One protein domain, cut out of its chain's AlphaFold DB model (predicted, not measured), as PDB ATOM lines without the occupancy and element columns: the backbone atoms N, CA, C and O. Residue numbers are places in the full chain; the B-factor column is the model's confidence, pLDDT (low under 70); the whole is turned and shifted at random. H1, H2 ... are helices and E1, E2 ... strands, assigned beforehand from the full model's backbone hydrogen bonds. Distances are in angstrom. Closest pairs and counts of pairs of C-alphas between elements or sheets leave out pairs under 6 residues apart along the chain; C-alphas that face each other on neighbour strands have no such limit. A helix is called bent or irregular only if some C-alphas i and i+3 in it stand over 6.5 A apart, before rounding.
ATOM      1  N   ASN A   5      -7.694  11.362 -29.227       93.88
ATOM      2  CA  ASN A   5      -6.830  11.868 -30.282       93.88
ATOM      3  C   ASN A   5      -7.412  13.155 -30.862       93.88
ATOM      4  O   ASN A   5      -8.484  13.137 -31.472       93.88
ATOM      5  N   VAL A   6      -6.683  14.258 -30.721       95.06
ATOM      6  CA  VAL A   6      -7.051  15.542 -31.319       95.06
ATOM      7  C   VAL A   6      -6.505  15.614 -32.742       95.06
ATOM      8  O   VAL A   6      -5.302  15.515 -32.973       95.06
ATOM      9  N   GLN A   7      -7.399  15.773 -33.714       95.44
ATOM     10  CA  GLN A   7      -7.069  15.897 -35.126       95.44
ATOM     11  C   GLN A   7      -7.259  17.332 -35.590       95.44
ATOM     12  O   GLN A   7      -8.364  17.876 -35.553       95.44
ATOM     13  N   VAL A   8      -6.167  17.912 -36.083       93.44
ATOM     14  CA  VAL A   8      -6.143  19.237 -36.696       93.44
ATOM     15  C   VAL A   8      -6.011  19.068 -38.211       93.44
ATOM     16  O   VAL A   8      -4.934  18.694 -38.689       93.44
ATOM     17  N   PRO A   9      -7.077  19.309 -38.994       93.00
ATOM     18  CA  PRO A   9      -7.003  19.205 -40.444       93.00
ATOM     19  C   PRO A   9      -6.003  20.197 -41.036       93.00
ATOM     20  O   PRO A   9      -5.976  21.362 -40.645       93.00
ATOM     21  N   ARG A  10      -5.250  19.764 -42.056       93.12
ATOM     22  CA  ARG A  10      -4.234  20.595 -42.735       93.12
ATOM     23  C   ARG A  10      -4.769  21.934 -43.237       93.12
ATOM     24  O   ARG A  10      -4.019  22.901 -43.255       93.12
ATOM     25  N   ARG A  11      -6.048  21.993 -43.629       93.81
ATOM     26  CA  ARG A  11      -6.683  23.239 -44.084       93.81
ATOM     27  C   ARG A  11      -6.616  24.346 -43.031       93.81
ATOM     28  O   ARG A  11      -6.484  25.482 -43.433       93.81
ATOM     29  N   LEU A  12      -6.646  23.989 -41.738       92.69
ATOM     30  CA  LEU A  12      -6.640  24.946 -40.630       92.69
ATOM     31  C   LEU A  12      -5.244  25.510 -40.327       92.69
ATOM     32  O   LEU A  12      -5.114  26.428 -39.526       92.69
ATOM     33  N   TYR A  13      -4.176  24.947 -40.908       91.56
ATOM     34  CA  TYR A  13      -2.802  25.341 -40.575       91.56
ATOM     35  C   TYR A  13      -2.502  26.795 -40.952       91.56
ATOM     36  O   TYR A  13      -1.691  27.433 -40.284       91.56
ATOM     37  N   ALA A  14      -3.159  27.324 -41.988       90.06
ATOM     38  CA  ALA A  14      -3.014  28.723 -42.374       90.06
ATOM     39  C   ALA A  14      -3.573  29.656 -41.288       90.06
ATOM     40  O   ALA A  14      -2.957  30.660 -40.946       90.06
ATOM     41  N   GLU A  15      -4.696  29.294 -40.683       90.31
ATOM     42  CA  GLU A  15      -5.353  30.027 -39.609       90.31
ATOM     43  C   GLU A  15      -4.468  30.040 -38.361       90.31
ATOM     44  O   GLU A  15      -4.251  31.104 -37.790       90.31
ATOM     45  N   PHE A  16      -3.855  28.904 -38.004       90.62
ATOM     46  CA  PHE A  16      -2.856  28.853 -36.928       90.62
ATOM     47  C   PHE A  16      -1.647  29.755 -37.185       90.62
ATOM     48  O   PHE A  16      -1.111  30.341 -36.243       90.62
ATOM     49  N   ALA A  17      -1.195  29.852 -38.438       90.19
ATOM     50  CA  ALA A  17      -0.038  30.666 -38.802       90.19
ATOM     51  C   ALA A  17      -0.299  32.172 -38.637       90.19
ATOM     52  O   ALA A  17       0.643  32.922 -38.388       90.19
ATOM     53  N   HIS A  18      -1.559  32.606 -38.727       91.50
ATOM     54  CA  HIS A  18      -1.954  34.003 -38.530       91.50
ATOM     55  C   HIS A  18      -2.205  34.378 -37.060       91.50
ATOM     56  O   HIS A  18      -2.423  35.550 -36.761       91.50
ATOM     57  N   LEU A  19      -2.175  33.415 -36.133       92.19
ATOM     58  CA  LEU A  19      -2.362  33.692 -34.711       92.19
ATOM     59  C   LEU A  19      -1.123  34.356 -34.094       92.19
ATOM     60  O   LEU A  19       0.023  33.985 -34.372       92.19
ATOM     61  N   SER A  20      -1.362  35.281 -33.161       92.62
ATOM     62  CA  SER A  20      -0.306  35.828 -32.305       92.62
ATOM     63  C   SER A  20       0.364  34.718 -31.473       92.62
ATOM     64  O   SER A  20      -0.173  33.611 -31.342       92.62
ATOM     65  N   PRO A  21       1.550  34.956 -30.885       93.88
ATOM     66  CA  PRO A  21       2.142  34.020 -29.931       93.88
ATOM     67  C   PRO A  21       1.189  33.646 -28.783       93.88
ATOM     68  O   PRO A  21       1.068  32.461 -28.466       93.88
ATOM     69  N   GLY A  22       0.477  34.622 -28.210       92.31
ATOM     70  CA  GLY A  22      -0.532  34.387 -27.177       92.31
ATOM     71  C   GLY A  22      -1.708  33.557 -27.687       92.31
ATOM     72  O   GLY A  22      -2.085  32.581 -27.042       92.31
ATOM     73  N   GLY A  23      -2.221  33.856 -28.885       92.62
ATOM     74  CA  GLY A  23      -3.287  33.078 -29.519       92.62
ATOM     75  C   GLY A  23      -2.883  31.625 -29.791       92.62
ATOM     76  O   GLY A  23      -3.639  30.704 -29.489       92.62
ATOM     77  N   ARG A  24      -1.661  31.381 -30.284       94.06
ATOM     78  CA  ARG A  24      -1.142  30.013 -30.483       94.06
ATOM     79  C   ARG A  24      -1.047  29.241 -29.170       94.06
ATOM     80  O   ARG A  24      -1.385  28.059 -29.149       94.06
ATOM     81  N   ARG A  25      -0.622  29.901 -28.089       94.00
ATOM     82  CA  ARG A  25      -0.596  29.303 -26.751       94.00
ATOM     83  C   ARG A  25      -2.004  28.974 -26.257       94.00
ATOM     84  O   ARG A  25      -2.234  27.846 -25.842       94.00
ATOM     85  N   ALA A  26      -2.946  29.908 -26.389       93.44
ATOM     86  CA  ALA A  26      -4.339  29.693 -26.009       93.44
ATOM     87  C   ALA A  26      -4.949  28.488 -26.743       93.44
ATOM     88  O   ALA A  26      -5.597  27.646 -26.121       93.44
ATOM     89  N   VAL A  27      -4.684  28.345 -28.048       94.25
ATOM     90  CA  VAL A  27      -5.142  27.162 -28.786       94.25
ATOM     91  C   VAL A  27      -4.436  25.898 -28.317       94.25
ATOM     92  O   VAL A  27      -5.105  24.895 -28.107       94.25
ATOM     93  N   HIS A  28      -3.117  25.913 -28.128       94.69
ATOM     94  CA  HIS A  28      -2.398  24.743 -27.617       94.69
ATOM     95  C   HIS A  28      -2.995  24.240 -26.291       94.69
ATOM     96  O   HIS A  28      -3.271  23.047 -26.154       94.69
ATOM     97  N   ASP A  29      -3.260  25.149 -25.356       94.44
ATOM     98  CA  ASP A  29      -3.838  24.821 -24.052       94.44
ATOM     99  C   ASP A  29      -5.268  24.271 -24.203       94.44
ATOM    100  O   ASP A  29      -5.624  23.268 -23.581       94.44
ATOM    101  N   ALA A  30      -6.063  24.837 -25.116       94.50
ATOM    102  CA  ALA A  30      -7.371  24.297 -25.475       94.50
ATOM    103  C   ALA A  30      -7.294  22.876 -26.068       94.50
ATOM    104  O   ALA A  30      -8.074  22.008 -25.680       94.50
ATOM    105  N   LEU A  31      -6.351  22.597 -26.975       94.38
ATOM    106  CA  LEU A  31      -6.170  21.252 -27.541       94.38
ATOM    107  C   LEU A  31      -5.748  20.244 -26.467       94.38
ATOM    108  O   LEU A  31      -6.206  19.103 -26.494       94.38
ATOM    109  N   ALA A  32      -4.917  20.660 -25.508       93.88
ATOM    110  CA  ALA A  32      -4.533  19.823 -24.375       93.88
ATOM    111  C   ALA A  32      -5.744  19.464 -23.496       93.88
ATOM    112  O   ALA A  32      -5.896  18.304 -23.112       93.88
ATOM    113  N   LEU A  33      -6.645  20.422 -23.242       92.81
ATOM    114  CA  LEU A  33      -7.908  20.162 -22.541       92.81
ATOM    115  C   LEU A  33      -8.778  19.151 -23.299       92.81
ATOM    116  O   LEU A  33      -9.265  18.201 -22.694       92.81
ATOM    117  N   LEU A  34      -8.916  19.304 -24.620       93.56
ATOM    118  CA  LEU A  34      -9.706  18.386 -25.453       93.56
ATOM    119  C   LEU A  34      -9.118  16.970 -25.516       93.56
ATOM    120  O   LEU A  34      -9.868  16.001 -25.626       93.56
ATOM    121  N   ALA A  35      -7.792  16.838 -25.449       93.19
ATOM    122  CA  ALA A  35      -7.118  15.542 -25.385       93.19
ATOM    123  C   ALA A  35      -7.357  14.817 -24.046       93.19
ATOM    124  O   ALA A  35      -7.317  13.586 -23.995       93.19
ATOM    125  N   ALA A  36      -7.606  15.570 -22.967       92.69
ATOM    126  CA  ALA A  36      -7.960  15.020 -21.663       92.69
ATOM    127  C   ALA A  36      -9.454  14.669 -21.583       92.69
ATOM    128  O   ALA A  36      -9.803  13.553 -21.196       92.69
ATOM    129  N   ASP A  37     -10.323  15.604 -21.969       93.12
ATOM    130  CA  ASP A  37     -11.772  15.422 -22.007       93.12
ATOM    131  C   ASP A  37     -12.412  16.352 -23.060       93.12
ATOM    132  O   ASP A  37     -12.362  17.573 -22.921       93.12
ATOM    133  N   PRO A  38     -13.069  15.833 -24.110       92.25
ATOM    134  CA  PRO A  38     -13.746  16.665 -25.102       92.25
ATOM    135  C   PRO A  38     -15.006  17.359 -24.575       92.25
ATOM    136  O   PRO A  38     -15.569  18.197 -25.285       92.25
ATOM    137  N   ARG A  39     -15.482  17.007 -23.376       94.25
ATOM    138  CA  ARG A  39     -16.707  17.534 -22.761       94.25
ATOM    139  C   ARG A  39     -16.407  18.355 -21.512       94.25
ATOM    140  O   ARG A  39     -17.202  18.367 -20.574       94.25
ATOM    141  N   THR A  40     -15.294  19.091 -21.526       91.56
ATOM    142  CA  THR A  40     -14.951  20.005 -20.431       91.56
ATOM    143  C   THR A  40     -16.092  20.992 -20.142       91.56
ATOM    144  O   THR A  40     -16.835  21.350 -21.065       91.56
ATOM    145  N   PRO A  41     -16.201  21.520 -18.906       91.00
ATOM    146  CA  PRO A  41     -17.191  22.545 -18.564       91.00
ATOM    147  C   PRO A  41     -17.105  23.823 -19.414       91.00
ATOM    148  O   PRO A  41     -18.097  24.527 -19.561       91.00
ATOM    149  N   ALA A  42     -15.933  24.116 -19.987       89.25
ATOM    150  CA  ALA A  42     -15.729  25.250 -20.890       89.25
ATOM    151  C   ALA A  42     -16.291  25.009 -22.306       89.25
ATOM    152  O   ALA A  42     -16.356  25.932 -23.116       89.25
ATOM    153  N   SER A  43     -16.677  23.771 -22.629       92.31
ATOM    154  CA  SER A  43     -17.252  23.413 -23.922       92.31
ATOM    155  C   SER A  43     -18.779  23.369 -23.883       92.31
ATOM    156  O   SER A  43     -19.381  22.783 -22.985       92.31
ATOM    157  N   THR A  44     -19.416  23.910 -24.917       93.44
ATOM    158  CA  THR A  44     -20.874  23.887 -25.097       93.44
ATOM    159  C   THR A  44     -21.244  22.988 -26.271       93.44
ATOM    160  O   THR A  44     -20.586  23.033 -27.308       93.44
ATOM    161  N   ALA A  45     -22.284  22.167 -26.121       92.62
ATOM    162  CA  ALA A  45     -22.817  21.366 -27.222       92.62
ATOM    163  C   ALA A  45     -23.640  22.238 -28.184       92.62
ATOM    164  O   ALA A  45     -24.456  23.047 -27.748       92.62
ATOM    165  N   GLU A  46     -23.445  22.042 -29.484       91.56
ATOM    166  CA  GLU A  46     -24.230  22.688 -30.537       91.56
ATOM    167  C   GLU A  46     -25.468  21.830 -30.878       91.56
ATOM    168  O   GLU A  46     -25.410  20.599 -30.790       91.56
ATOM    169  N   PRO A  47     -26.603  22.434 -31.282       85.12
ATOM    170  CA  PRO A  47     -27.884  21.740 -31.444       85.12
ATOM    171  C   PRO A  47     -27.970  20.944 -32.761       85.12
ATOM    172  O   PRO A  47     -28.796  21.225 -33.629       85.12
ATOM    173  N   VAL A  48     -27.121  19.928 -32.925       79.81
ATOM    174  CA  VAL A  48     -27.099  19.047 -34.104       79.81
ATOM    175  C   VAL A  48     -27.419  17.611 -33.697       79.81
ATOM    176  O   VAL A  48     -26.721  17.007 -32.896       79.81
ATOM    177  N   GLN A  49     -28.490  17.043 -34.263       72.50
ATOM    178  CA  GLN A  49     -29.007  15.729 -33.845       72.50
ATOM    179  C   GLN A  49     -28.227  14.535 -34.415       72.50
ATOM    180  O   GLN A  49     -28.244  13.457 -33.833       72.50
ATOM    181  N   ALA A  50     -27.549  14.702 -35.554       80.06
ATOM    182  CA  ALA A  50     -26.868  13.598 -36.236       80.06
ATOM    183  C   ALA A  50     -25.418  13.373 -35.761       80.06
ATOM    184  O   ALA A  50     -24.822  12.346 -36.083       80.06
ATOM    185  N   LEU A  51     -24.820  14.348 -35.065       86.06
ATOM    186  CA  LEU A  51     -23.390  14.405 -34.746       86.06
ATOM    187  C   LEU A  51     -23.206  15.193 -33.441       86.06
ATOM    188  O   LEU A  51     -23.798  16.259 -33.308       86.06
ATOM    189  N   GLU A  52     -22.332  14.754 -32.530       91.69
ATOM    190  CA  GLU A  52     -21.953  15.594 -31.386       91.69
ATOM    191  C   GLU A  52     -20.964  16.675 -31.836       91.69
ATOM    192  O   GLU A  52     -19.769  16.423 -32.032       91.69
ATOM    193  N   LEU A  53     -21.488  17.886 -32.016       95.00
ATOM    194  CA  LEU A  53     -20.717  19.094 -32.273       95.00
ATOM    195  C   LEU A  53     -20.612  19.920 -31.001       95.00
ATOM    196  O   LEU A  53     -21.579  20.045 -30.249       95.00
ATOM    197  N   ARG A  54     -19.433  20.484 -30.764       96.25
ATOM    198  CA  ARG A  54     -19.158  21.291 -29.581       96.25
ATOM    199  C   ARG A  54     -18.303  22.494 -29.925       96.25
ATOM    200  O   ARG A  54     -17.473  22.447 -30.836       96.25
ATOM    201  N   ARG A  55     -18.488  23.549 -29.145       96.00
ATOM    202  CA  ARG A  55     -17.747  24.801 -29.220       96.00
ATOM    203  C   ARG A  55     -17.006  25.045 -27.915       96.00
ATOM    204  O   ARG A  55     -17.582  24.873 -26.844       96.00
ATOM    205  N   LEU A  56     -15.753  25.470 -28.011       95.94
ATOM    206  CA  LEU A  56     -14.939  25.916 -26.883       95.94
ATOM    207  C   LEU A  56     -14.337  27.280 -27.221       95.94
ATOM    208  O   LEU A  56     -13.767  27.455 -28.298       95.94
ATOM    209  N   THR A  57     -14.473  28.231 -26.303       95.75
ATOM    210  CA  THR A  57     -13.901  29.575 -26.421       95.75
ATOM    211  C   THR A  57     -12.841  29.739 -25.339       95.75
ATOM    212  O   THR A  57     -13.092  29.409 -24.180       95.75
ATOM    213  N   THR A  58     -11.642  30.179 -25.718       93.69
ATOM    214  CA  THR A  58     -10.559  30.452 -24.768       93.69
ATOM    215  C   THR A  58     -10.806  31.761 -24.032       93.69
ATOM    216  O   THR A  58     -11.494  32.644 -24.539       93.69
ATOM    217  N   GLU A  59     -10.148  31.936 -22.888       93.25
ATOM    218  CA  GLU A  59      -9.944  33.279 -22.344       93.25
ATOM    219  C   GLU A  59      -9.187  34.166 -23.359       93.25
ATOM    220  O   GLU A  59      -8.439  33.636 -24.200       93.25
ATOM    221  N   PRO A  60      -9.352  35.500 -23.294       93.12
ATOM    222  CA  PRO A  60      -8.589  36.436 -24.109       93.12
ATOM    223  C   PRO A  60      -7.075  36.240 -23.966       93.12
ATOM    224  O   PRO A  60      -6.537  36.163 -22.858       93.12
ATOM    225  N   ALA A  61      -6.362  36.195 -25.090       89.50
ATOM    226  CA  ALA A  61      -4.909  36.093 -25.094       89.50
ATOM    227  C   ALA A  61      -4.269  37.342 -24.467       89.50
ATOM    228  O   ALA A  61      -4.663  38.471 -24.752       89.50
ATOM    229  N   THR A  62      -3.233  37.159 -23.648       84.56
ATOM    230  CA  THR A  62      -2.625  38.247 -22.861       84.56
ATOM    231  C   THR A  62      -1.948  39.337 -23.696       84.56
ATOM    232  O   THR A  62      -1.784  40.453 -23.218       84.56
ATOM    233  N   ASP A  63      -1.528  39.021 -24.922       86.19
ATOM    234  CA  ASP A  63      -0.784  39.921 -25.808       86.19
ATOM    235  C   ASP A  63      -1.678  40.762 -26.728       86.19
ATOM    236  O   ASP A  63      -1.259  41.816 -27.201       86.19
ATOM    237  N   THR A  64      -2.897  40.299 -26.996       88.31
ATOM    238  CA  THR A  64      -3.803  40.889 -27.995       88.31
ATOM    239  C   THR A  64      -5.196  41.180 -27.451       88.31
ATOM    240  O   THR A  64      -5.925  41.961 -28.055       88.31
ATOM    241  N   GLY A  65      -5.585  40.563 -26.332       90.75
ATOM    242  CA  GLY A  65      -6.947  40.615 -25.797       90.75
ATOM    243  C   GLY A  65      -7.973  39.855 -26.643       90.75
ATOM    244  O   GLY A  65      -9.166  40.011 -26.418       90.75
ATOM    245  N   ILE A  66      -7.533  39.052 -27.615       92.75
ATOM    246  CA  ILE A  66      -8.404  38.324 -28.545       92.75
ATOM    247  C   ILE A  66      -8.689  36.924 -27.997       92.75
ATOM    248  O   ILE A  66      -7.763  36.216 -27.591       92.75
ATOM    249  N   ALA A  67      -9.954  36.507 -28.023       94.19
ATOM    250  CA  ALA A  67     -10.366  35.147 -27.702       94.19
ATOM    251  C   ALA A  67     -10.354  34.258 -28.956       94.19
ATOM    252  O   ALA A  67     -10.592  34.707 -30.083       94.19
ATOM    253  N   ILE A  68     -10.092  32.964 -28.764       95.12
ATOM    254  CA  ILE A  68     -10.142  31.977 -29.841       95.12
ATOM    255  C   ILE A  68     -11.338  31.056 -29.633       95.12
ATOM    256  O   ILE A  68     -11.481  30.432 -28.585       95.12
ATOM    257  N   THR A  69     -12.182  30.933 -30.654       96.06
ATOM    258  CA  THR A  69     -13.301  29.987 -30.680       96.06
ATOM    259  C   THR A  69     -12.970  28.802 -31.576       96.06
ATOM    260  O   THR A  69     -12.620  28.975 -32.744       96.06
ATOM    261  N   ILE A  70     -13.129  27.594 -31.041       96.50
ATOM    262  CA  ILE A  70     -12.914  26.323 -31.733       96.50
ATOM    263  C   ILE A  70     -14.251  25.593 -31.831       96.50
ATOM    264  O   ILE A  70     -14.887  25.337 -30.807       96.50
ATOM    265  N   LEU A  71     -14.646  25.201 -33.042       96.62
ATOM    266  CA  LEU A  71     -15.703  24.208 -33.248       96.62
ATOM    267  C   LEU A  71     -15.071  22.867 -33.585       96.62
ATOM    268  O   LEU A  71     -14.204  22.775 -34.461       96.62
ATOM    269  N   TYR A  72     -15.549  21.819 -32.934       97.12
ATOM    270  CA  TYR A  72     -15.064  20.467 -33.139       97.12
ATOM    271  C   TYR A  72     -16.188  19.440 -33.058       97.12
ATOM    272  O   TYR A  72     -17.267  19.683 -32.516       97.12
ATOM    273  N   ARG A  73     -15.908  18.265 -33.614       96.38
ATOM    274  CA  ARG A  73     -16.762  17.085 -33.537       96.38
ATOM    275  C   ARG A  73     -16.147  16.044 -32.619       96.38
ATOM    276  O   ARG A  73     -14.948  15.769 -32.716       96.38
ATOM    277  N   VAL A  74     -16.981  15.426 -31.790       95.38
ATOM    278  CA  VAL A  74     -16.594  14.291 -30.949       95.38
ATOM    279  C   VAL A  74     -16.957  12.986 -31.658       95.38
ATOM    280  O   VAL A  74     -18.068  12.806 -32.156       95.38
ATOM    281  N   HIS A  75     -15.991  12.077 -31.729       94.12
ATOM    282  CA  HIS A  75     -16.154  10.708 -32.202       94.12
ATOM    283  C   HIS A  75     -15.851   9.779 -31.028       94.12
ATOM    284  O   HIS A  75     -14.709   9.725 -30.571       94.12
ATOM    285  N   GLU A  76     -16.864   9.072 -30.536       92.19
ATOM    286  CA  GLU A  76     -16.716   8.186 -29.378       92.19
ATOM    287  C   GLU A  76     -15.660   7.092 -29.604       92.19
ATOM    288  O   GLU A  76     -15.463   6.650 -30.745       92.19
ATOM    289  N   PRO A  77     -14.984   6.628 -28.536       90.81
ATOM    290  CA  PRO A  77     -14.113   5.463 -28.621       90.81
ATOM    291  C   PRO A  77     -14.893   4.239 -29.118       90.81
ATOM    292  O   PRO A  77     -16.069   4.050 -28.805       90.81
ATOM    293  N   GLN A  78     -14.225   3.384 -29.894       88.25
ATOM    294  CA  GLN A  78     -14.816   2.166 -30.451       88.25
ATOM    295  C   GLN A  78     -13.953   0.959 -30.085       88.25
ATOM    296  O   GLN A  78     -12.909   0.722 -30.698       88.25
ATOM    297  N   GLY A  79     -14.396   0.194 -29.085       87.44
ATOM    298  CA  GLY A  79     -13.628  -0.924 -28.540       87.44
ATOM    299  C   GLY A  79     -12.287  -0.442 -27.987       87.44
ATOM    300  O   GLY A  79     -12.248   0.404 -27.100       87.44
ATOM    301  N   GLU A  80     -11.189  -0.945 -28.549       86.38
ATOM    302  CA  GLU A  80      -9.825  -0.550 -28.169       86.38
ATOM    303  C   GLU A  80      -9.358   0.762 -28.820       86.38
ATOM    304  O   GLU A  80      -8.295   1.284 -28.482       86.38
ATOM    305  N   ARG A  81     -10.122   1.317 -29.772       86.88
ATOM    306  CA  ARG A  81      -9.735   2.564 -30.438       86.88
ATOM    307  C   ARG A  81     -10.026   3.763 -29.534       86.88
ATOM    308  O   ARG A  81     -11.170   3.899 -29.087       86.88
ATOM    309  N   PRO A  82      -9.046   4.663 -29.324       90.38
ATOM    310  CA  PRO A  82      -9.272   5.903 -28.594       90.38
ATOM    311  C   PRO A  82     -10.350   6.742 -29.280       90.38
ATOM    312  O   PRO A  82     -10.526   6.678 -30.502       90.38
ATOM    313  N   GLY A  83     -11.043   7.555 -28.488       93.56
ATOM    314  CA  GLY A  83     -11.965   8.544 -29.024       93.56
ATOM    315  C   GLY A  83     -11.209   9.585 -29.850       93.56
ATOM    316  O   GLY A  83      -9.990   9.745 -29.733       93.56
ATOM    317  N   ARG A  84     -11.918  10.310 -30.710       95.38
ATOM    318  CA  ARG A  84     -11.317  11.337 -31.563       95.38
ATOM    319  C   ARG A  84     -12.061  12.657 -31.449       95.38
ATOM    320  O   ARG A  84     -13.285  12.702 -31.512       95.38
ATOM    321  N   VAL A  85     -11.290  13.734 -31.391       96.62
ATOM    322  CA  VAL A  85     -11.759  15.110 -31.520       96.62
ATOM    323  C   VAL A  85     -11.298  15.643 -32.866       96.62
ATOM    324  O   VAL A  85     -10.103  15.693 -33.132       96.62
ATOM    325  N   GLU A  86     -12.227  16.016 -33.735       96.56
ATOM    326  CA  GLU A  86     -11.914  16.551 -35.061       96.56
ATOM    327  C   GLU A  86     -12.230  18.043 -35.105       96.56
ATOM    328  O   GLU A  86     -13.391  18.435 -34.977       96.56
ATOM    329  N   LEU A  87     -11.209  18.878 -35.303       96.56
ATOM    330  CA  LEU A  87     -11.410  20.317 -35.443       96.56
ATOM    331  C   LEU A  87     -12.083  20.645 -36.782       96.56
ATOM    332  O   LEU A  87     -11.657  20.198 -37.850       96.56
ATOM    333  N   ILE A  88     -13.117  21.481 -36.728       94.94
ATOM    334  CA  ILE A  88     -13.873  21.925 -37.901       94.94
ATOM    335  C   ILE A  88     -13.430  23.325 -38.313       94.94
ATOM    336  O   ILE A  88     -13.067  23.515 -39.478       94.94
ATOM    337  N   PHE A  89     -13.422  24.272 -37.374       93.75
ATOM    338  CA  PHE A  89     -12.978  25.644 -37.610       93.75
ATOM    339  C   PHE A  89     -12.309  26.248 -36.374       93.75
ATOM    340  O   PHE A  89     -12.551  25.808 -35.246       93.75
ATOM    341  N   ILE A  90     -11.518  27.297 -36.612       93.62
ATOM    342  CA  ILE A  90     -10.986  28.203 -35.594       93.62
ATOM    343  C   ILE A  90     -11.304  29.637 -36.019       93.62
ATOM    344  O   ILE A  90     -11.109  29.990 -37.180       93.62
ATOM    345  N   LEU A  91     -11.792  30.449 -35.085       93.25
ATOM    346  CA  LEU A  91     -12.040  31.876 -35.281       93.25
ATOM    347  C   LEU A  91     -11.335  32.671 -34.183       93.25
ATOM    348  O   LEU A  91     -11.463  32.339 -33.006       93.25
ATOM    349  N   ALA A  92     -10.617  33.719 -34.578       90.62
ATOM    350  CA  ALA A  92     -10.041  34.702 -33.671       90.62
ATOM    351  C   ALA A  92     -10.921  35.956 -33.685       90.62
ATOM    352  O   ALA A  92     -11.191  36.502 -34.757       90.62
ATOM    353  N   GLY A  93     -11.387  36.393 -32.519       86.56
ATOM    354  CA  GLY A  93     -12.284  37.539 -32.402       86.56
ATOM    355  C   GLY A  93     -12.375  38.079 -30.974       86.56
ATOM    356  O   GLY A  93     -11.813  37.474 -30.060       86.56
ATOM    357  N   PRO A  94     -13.017  39.245 -30.798       76.50
ATOM    358  CA  PRO A  94     -13.302  39.789 -29.475       76.50
ATOM    359  C   PRO A  94     -14.225  38.876 -28.660       76.50
ATOM    360  O   PRO A  94     -15.025  38.127 -29.273       76.50
TER     361      PRO A  94
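Overview. This is residues 5 to 94 of the 94 residues of an uncharacterized protein of Streptomyces sp. QHH-9511 (UniProt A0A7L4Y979). A strongly twisted sheet of five strands has one long helix, H2, over one face, while a shorter helix, H1, packs on E5 with its residues 11 to 16. The long hairpin E4 and E5 runs along the length of the domain, and the short strands E1 and E2 make the two edges of the sheet. The printed part has 90 residues with two named helices and five named strands, in the order E1 H1 H2 E2 E3 E4 E5; the mixed sheet runs E1 E5 E4 E3 E2, and the class is mixed, helices and strands. The whole is compact, with a radius of gyration of the C-alphas of 13.2 A, and elongated, with spans of 42 by 25 by 21 A.

Arrangement. Start at edge strand E1, residues 5 to 7, which is parallel to E5, residues 83 to 93; look for N 7 and O 85, 2.8 A apart. H1, residues 10 to 17, is on the sheet, and its closest C-alphas to E5 are those of Leu 12 and Phe 89, 7.1 A apart. H2, residues 21 to 36, is close to H1 but not clearly touching, opposite ways at a steep tilt of 43 degrees; the closest C-alphas are those of Phe 16 and Arg 24, 6.8 A apart. H2 is on one face of the sheet, giving two layers, helix and sheet; its closest C-alphas to E1 are those of Val 6 and Ala 35, 5.9 A apart. Next comes a meander, each strand the antiparallel neighbour of the one before: E2, residues 43 to 45, E3, residues 53 to 57, E4, residues 67 to 75, and E5. In the hairpin E2 and E3, N 44 and O 55 are 2.8 A apart, within hydrogen-bond range; in the hairpin E3 and E4, so are N 54 and O 72, at 2.9 A; in the hairpin E4 and E5, so are N 69 and O 91, at 2.8 A. E5 bends by 53 degrees at residue 88. E1 and E2 are apart. In H2 every O i to N i+4 pair is within hydrogen-bond range; in H1 2 of 4 are, beside 4 of 5 O i to N i+3 pairs.

Along the chain. Find C-alpha 5 at (-6.830, 11.868, -30.282), where E1 begins; it is 6.3 A long. H1, 11.6 A, is only just irregular: C-alphas 11 and 14 are 6.8 A apart. From C-alpha 21 at (2.142, 34.020, -29.931), H2 runs 23.1 A. E2 measures 6.8 A, E3 13.8 A, E4 25.5 A and E5 29.2 A, ending at C-alpha 93, (-12.284, 37.539, -32.402).

Size, cuts and confidence. The two C-alphas farthest apart are those of Thr 64 and Gly 79, at 43.0 A. The printed part has no cut and ends at residue 94, the chain's last. No link is long; those from E1 to H1 and from H1 to H2 are tight. The mean pLDDT of the printed part is 92.0, and no printed residue is under 70.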